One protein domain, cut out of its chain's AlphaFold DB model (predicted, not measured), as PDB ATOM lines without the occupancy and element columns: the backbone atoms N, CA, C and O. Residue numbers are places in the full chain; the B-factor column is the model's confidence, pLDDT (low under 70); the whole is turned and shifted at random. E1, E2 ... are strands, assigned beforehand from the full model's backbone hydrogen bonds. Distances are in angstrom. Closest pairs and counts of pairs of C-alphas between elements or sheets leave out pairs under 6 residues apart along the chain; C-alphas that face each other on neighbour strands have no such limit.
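What this domain is: This is residues 44 to 88 of the 105 residues of the protein "Platelet derived growth factor C" of Phyllostomus discolor (pale spear-nosed bat) (UniProt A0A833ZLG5). With little regular structure, this is a wide, open loop of chain, residues 53 to 73, closed at one side by two parallel strands, E1 and E2, lying side by side. After E2 the last residues turn at Asn 83 and fold back. The printed part has 45 residues, of which 12 are in the two named strands, E1 then E2; it is all strand, with no named helix. It is loose, with a radius of gyration of the C-alphas of 12.8 A, and only just flat, spanning 37 by 25 by 11 A.

Where its parts are: E1, residues 47 to 52, runs 15.3 A from C-alpha 47 at (26.165, -5.791, 22.080). E2, residues 74 to 79, runs 16.4 A to C-alpha 79 at (27.444, -17.716, 32.813).

How they stand to each other: E1 and E2 are parallel neighbours, their directions 25 degrees apart. C-alphas 49 and 76 face each other at 4.8 A. N 50 and O 76, at 2.8 A, and N 78 and O 50, at 2.9 A, are within hydrogen-bond range.

The domain as a whole: The C-alphas of Arg 69 and Asn 83 are the two farthest apart, 37.2 A. The link from E1 to E2 is long, 21 residues. The printed part has no cut. Residues 44 to 45 have pLDDT under 70; the mean of the printed part is 91.5.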
ATOM      1  N   PRO A  44      28.613  -6.221  16.317       58.94
ATOM      2  CA  PRO A  44      29.113  -6.292  17.686       58.94
ATOM      3  C   PRO A  44      29.278  -4.913  18.347       58.94
ATOM      4  O   PRO A  44      29.542  -4.860  19.547       58.94
ATOM      5  N   GLN A  45      29.122  -3.796  17.621       60.88
ATOM      6  CA  GLN A  45      29.280  -2.455  18.197       60.88
ATOM      7  C   GLN A  45      28.183  -2.078  19.208       60.88
ATOM      8  O   GLN A  45      28.395  -1.168  20.008       60.88
ATOM      9  N   HIS A  46      27.056  -2.796  19.231       70.06
ATOM     10  CA  HIS A  46      25.910  -2.495  20.101       70.06
ATOM     11  C   HIS A  46      25.522  -3.654  21.039       70.06
ATOM     12  O   HIS A  46      24.449  -3.637  21.647       70.06
ATOM     13  N   GLU A  47      26.391  -4.660  21.179       86.62
ATOM     14  CA  GLU A  47      26.165  -5.791  22.080       86.62
ATOM     15  C   GLU A  47      26.325  -5.378  23.551       86.62
ATOM     16  O   GLU A  47      27.352  -4.847  23.978       86.62
ATOM     17  N   ARG A  48      25.315  -5.692  24.364       90.50
ATOM     18  CA  ARG A  48      25.390  -5.588  25.820       90.50
ATOM     19  C   ARG A  48      25.699  -6.959  26.418       90.50
ATOM     20  O   ARG A  48      24.828  -7.827  26.488       90.50
ATOM     21  N   LEU A  49      26.931  -7.120  26.899       93.19
ATOM     22  CA  LEU A  49      27.366  -8.292  27.657       93.19
ATOM     23  C   LEU A  49      26.762  -8.282  29.069       93.19
ATOM     24  O   LEU A  49      26.852  -7.285  29.789       93.19
ATOM     25  N   ILE A  50      26.176  -9.405  29.473       95.31
ATOM     26  CA  ILE A  50      25.620  -9.632  30.805       95.31
ATOM     27  C   ILE A  50      26.256 -10.899  31.373       95.31
ATOM     28  O   ILE A  50      26.039 -12.000  30.867       95.31
ATOM     29  N   THR A  51      27.021 -10.739  32.449       96.31
ATOM     30  CA  THR A  51      27.539 -11.868  33.222       96.31
ATOM     31  C   THR A  51      26.460 -12.356  34.179       96.31
ATOM     32  O   THR A  51      26.011 -11.610  35.049       96.31
ATOM     33  N   VAL A  52      26.038 -13.606  34.017       96.81
ATOM     34  CA  VAL A  52      24.992 -14.236  34.821       96.81
ATOM     35  C   VAL A  52      25.646 -14.998  35.970       96.81
ATOM     36  O   VAL A  52      26.236 -16.058  35.768       96.81
ATOM     37  N   SER A  53      25.556 -14.435  37.172       95.38
ATOM     38  CA  SER A  53      25.969 -15.073  38.430       95.38
ATOM     39  C   SER A  53      24.787 -15.387  39.352       95.38
ATOM     40  O   SER A  53      24.880 -16.266  40.200       95.38
ATOM     41  N   THR A  54      23.667 -14.681  39.188       95.00
ATOM     42  CA  THR A  54      22.440 -14.859  39.971       95.00
ATOM     43  C   THR A  54      21.212 -14.641  39.094       95.00
ATOM     44  O   THR A  54      21.310 -14.151  37.967       95.00
ATOM     45  N   ASN A  55      20.033 -14.936  39.645       95.50
ATOM     46  CA  ASN A  55      18.763 -14.569  39.026       95.50
ATOM     47  C   ASN A  55      18.665 -13.047  38.838       95.50
ATOM     48  O   ASN A  55      19.162 -12.270  39.659       95.50
ATOM     49  N   GLY A  56      17.985 -12.636  37.772       94.81
ATOM     50  CA  GLY A  56      17.744 -11.238  37.435       94.81
ATOM     51  C   GLY A  56      16.698 -11.110  36.332       94.81
ATOM     52  O   GLY A  56      16.142 -12.109  35.878       94.81
ATOM     53  N   SER A  57      16.436  -9.879  35.901       95.25
ATOM     54  CA  SER A  57      15.521  -9.595  34.798       95.25
ATOM     55  C   SER A  57      16.176  -8.705  33.746       95.25
ATOM     56  O   SER A  57      17.007  -7.843  34.042       95.25
ATOM     57  N   ILE A  58      15.792  -8.930  32.493       95.50
ATOM     58  CA  ILE A  58      16.145  -8.091  31.352       95.50
ATOM     59  C   ILE A  58      14.830  -7.581  30.784       95.50
ATOM     60  O   ILE A  58      13.896  -8.351  30.571       95.50
ATOM     61  N   HIS A  59      14.758  -6.276  30.555       95.00
ATOM     62  CA  HIS A  59      13.580  -5.629  30.004       95.00
ATOM     63  C   HIS A  59      13.945  -4.845  28.750       95.00
ATOM     64  O   HIS A  59      15.077  -4.371  28.598       95.00
ATOM     65  N   SER A  60      12.956  -4.663  27.877       93.69
ATOM     66  CA  SER A  60      13.052  -3.697  26.793       93.69
ATOM     67  C   SER A  60      13.255  -2.281  27.356       93.69
ATOM     68  O   SER A  60      12.806  -1.963  28.468       93.69
ATOM     69  N   PRO A  61      13.930  -1.384  26.618       94.38
ATOM     70  CA  PRO A  61      14.021   0.013  27.007       94.38
ATOM     71  C   PRO A  61      12.629   0.611  27.209       94.38
ATOM     72  O   PRO A  61      11.731   0.386  26.404       94.38
ATOM     73  N   LYS A  62      12.481   1.413  28.267       94.06
ATOM     74  CA  LYS A  62      11.229   2.063  28.698       94.06
ATOM     75  C   LYS A  62      10.162   1.154  29.319       94.06
ATOM     76  O   LYS A  62       9.123   1.691  29.707       94.06
ATOM     77  N   PHE A  63      10.411  -0.144  29.506       94.31
ATOM     78  CA  PHE A  63       9.513  -1.015  30.278       94.31
ATOM     79  C   PHE A  63       9.099  -0.357  31.618       94.31
ATOM     80  O   PHE A  63       9.961   0.219  32.289       94.31
ATOM     81  N   PRO A  64       7.808  -0.389  32.021       94.75
ATOM     82  CA  PRO A  64       6.698  -1.163  31.445       94.75
ATOM     83  C   PRO A  64       5.952  -0.478  30.285       94.75
ATOM     84  O   PRO A  64       4.885  -0.935  29.891       94.75
ATOM     85  N   HIS A  65       6.470   0.626  29.747       94.06
ATOM     86  CA  HIS A  65       5.888   1.289  28.580       94.06
ATOM     87  C   HIS A  65       6.302   0.591  27.278       94.06
ATOM     88  O   HIS A  65       7.193  -0.261  27.266       94.06
ATOM     89  N   THR A  66       5.673   0.989  26.171       92.25
ATOM     90  CA  THR A  66       5.965   0.471  24.830       92.25
ATOM     91  C   THR A  66       7.441   0.642  24.479       92.25
ATOM     92  O   THR A  66       8.028   1.713  24.687       92.25
ATOM     93  N   TYR A  67       8.034  -0.413  23.924       92.88
ATOM     94  CA  TYR A  67       9.409  -0.371  23.452       92.88
ATOM     95  C   TYR A  67       9.549   0.617  22.272       92.88
ATOM     96  O   TYR A  67       8.596   0.830  21.519       92.88
ATOM     97  N   PRO A  68      10.704   1.288  22.106       93.06
ATOM     98  CA  PRO A  68      10.920   2.205  20.987       93.06
ATOM     99  C   PRO A  68      10.966   1.480  19.635       93.06
ATOM    100  O   PRO A  68      11.597   0.433  19.524       93.06
ATOM    101  N   ARG A  69      10.384   2.082  18.589       90.94
ATOM    102  CA  ARG A  69      10.554   1.621  17.198       90.94
ATOM    103  C   ARG A  69      11.967   1.894  16.674       90.94
ATOM    104  O   ARG A  69      12.659   2.773  17.191       90.94
ATOM    105  N   ASN A  70      12.335   1.208  15.588       87.00
ATOM    106  CA  ASN A  70      13.606   1.375  14.869       87.00
ATOM    107  C   ASN A  70      14.829   1.182  15.777       87.00
ATOM    108  O   ASN A  70      15.786   1.954  15.726       87.00
ATOM    109  N   MET A  71      14.770   0.178  16.650       83.31
ATOM    110  CA  MET A  71      15.813  -0.108  17.621       83.31
ATOM    111  C   MET A  71      16.314  -1.537  17.441       83.31
ATOM    112  O   MET A  71      15.521  -2.467  17.349       83.31
ATOM    113  N   VAL A  72      17.634  -1.698  17.445       86.56
ATOM    114  CA  VAL A  72      18.300  -3.001  17.431       86.56
ATOM    115  C   VAL A  72      19.023  -3.167  18.761       86.56
ATOM    116  O   VAL A  72      19.809  -2.306  19.153       86.56
ATOM    117  N   LEU A  73      18.730  -4.257  19.470       88.00
ATOM    118  CA  LEU A  73      19.355  -4.597  20.746       88.00
ATOM    119  C   LEU A  73      19.913  -6.006  20.661       88.00
ATOM    120  O   LEU A  73      19.230  -6.924  20.216       88.00
ATOM    121  N   VAL A  74      21.139  -6.172  21.143       90.94
ATOM    122  CA  VAL A  74      21.775  -7.480  21.260       90.94
ATOM    123  C   VAL A  74      22.223  -7.648  22.703       90.94
ATOM    124  O   VAL A  74      22.995  -6.839  23.218       90.94
ATOM    125  N   TRP A  75      21.724  -8.687  23.370       93.44
ATOM    126  CA  TRP A  75      22.201  -9.094  24.689       93.44
ATOM    127  C   TRP A  75      22.972 -10.395  24.567       93.44
ATOM    128  O   TRP A  75      22.445 -11.386  24.061       93.44
ATOM    129  N   ARG A  76      24.193 -10.408  25.096       93.69
ATOM    130  CA  ARG A  76      24.994 -11.623  25.211       93.69
ATOM    131  C   ARG A  76      25.096 -12.019  26.664       93.69
ATOM    132  O   ARG A  76      25.681 -11.301  27.468       93.69
ATOM    133  N   LEU A  77      24.511 -13.160  26.989       95.25
ATOM    134  CA  LEU A  77      24.505 -13.695  28.338       95.25
ATOM    135  C   LEU A  77      25.641 -14.709  28.468       95.25
ATOM    136  O   LEU A  77      25.759 -15.621  27.651       95.25
ATOM    137  N   VAL A  78      26.480 -14.542  29.487       95.38
ATOM    138  CA  VAL A  78      27.603 -15.441  29.774       95.38
ATOM    139  C   VAL A  78      27.510 -15.874  31.226       95.38
ATOM    140  O   VAL A  78      27.507 -15.033  32.121       95.38
ATOM    141  N   ALA A  79      27.412 -17.180  31.463       96.88
ATOM    142  CA  ALA A  79      27.444 -17.716  32.813       96.88
ATOM    143  C   ALA A  79      28.820 -17.472  33.438       96.88
ATOM    144  O   ALA A  79      29.840 -17.607  32.762       96.88
ATOM    145  N   VAL A  80      28.845 -17.087  34.716       96.38
ATOM    146  CA  VAL A  80      30.114 -16.831  35.411       96.38
ATOM    147  C   VAL A  80      30.858 -18.126  35.755       96.38
ATOM    148  O   VAL A  80      32.083 -18.135  35.799       96.38
ATOM    149  N   GLU A  81      30.115 -19.209  35.989       95.69
ATOM    150  CA  GLU A  81      30.640 -20.532  36.323       95.69
ATOM    151  C   GLU A  81      30.644 -21.447  35.095       95.69
ATOM    152  O   GLU A  81      29.821 -21.320  34.185       95.69
ATOM    153  N   GLU A  82      31.568 -22.404  35.076       93.81
ATOM    154  CA  GLU A  82      31.576 -23.468  34.075       93.81
ATOM    155  C   GLU A  82      30.490 -24.509  34.385       93.81
ATOM    156  O   GLU A  82      30.130 -24.735  35.537       93.81
ATOM    157  N   ASN A  83      29.994 -25.195  33.353       93.56
ATOM    158  CA  ASN A  83      29.023 -26.294  33.469       93.56
ATOM    159  C   ASN A  83      27.654 -25.927  34.079       93.56
ATOM    160  O   ASN A  83      26.892 -26.821  34.453       93.56
ATOM    161  N   VAL A  84      27.304 -24.641  34.139       94.25
ATOM    162  CA  VAL A  84      25.958 -24.183  34.514       94.25
ATOM    163  C   VAL A  84      25.134 -23.802  33.283       94.25
ATOM    164  O   VAL A  84      25.666 -23.535  32.204       94.25
ATOM    165  N   TRP A  85      23.813 -23.780  33.450       94.81
ATOM    166  CA  TRP A  85      22.853 -23.515  32.380       94.81
ATOM    167  C   TRP A  85      22.109 -22.220  32.694       94.81
ATOM    168  O   TRP A  85      21.625 -22.033  33.809       94.81
ATOM    169  N   ILE A  86      21.998 -21.328  31.711       96.50
ATOM    170  CA  ILE A  86      21.184 -20.118  31.841       96.50
ATOM    171  C   ILE A  86      19.755 -20.478  31.451       96.50
ATOM    172  O   ILE A  86      19.492 -20.847  30.307       96.50
ATOM    173  N   GLN A  87      18.830 -20.356  32.398       96.56
ATOM    174  CA  GLN A  87      17.405 -20.508  32.137       96.56
ATOM    175  C   GLN A  87      16.781 -19.140  31.862       96.56
ATOM    176  O   GLN A  87      16.978 -18.194  32.625       96.56
ATOM    177  N   LEU A  88      15.999 -19.049  30.787       96.69
ATOM    178  CA  LEU A  88      15.204 -17.871  30.462       96.69
ATOM    179  C   LEU A  88      13.727 -18.164  30.698       96.69
ATOM    180  O   LEU A  88      13.224 -19.226  30.338       96.69
TER     181      LEU A  88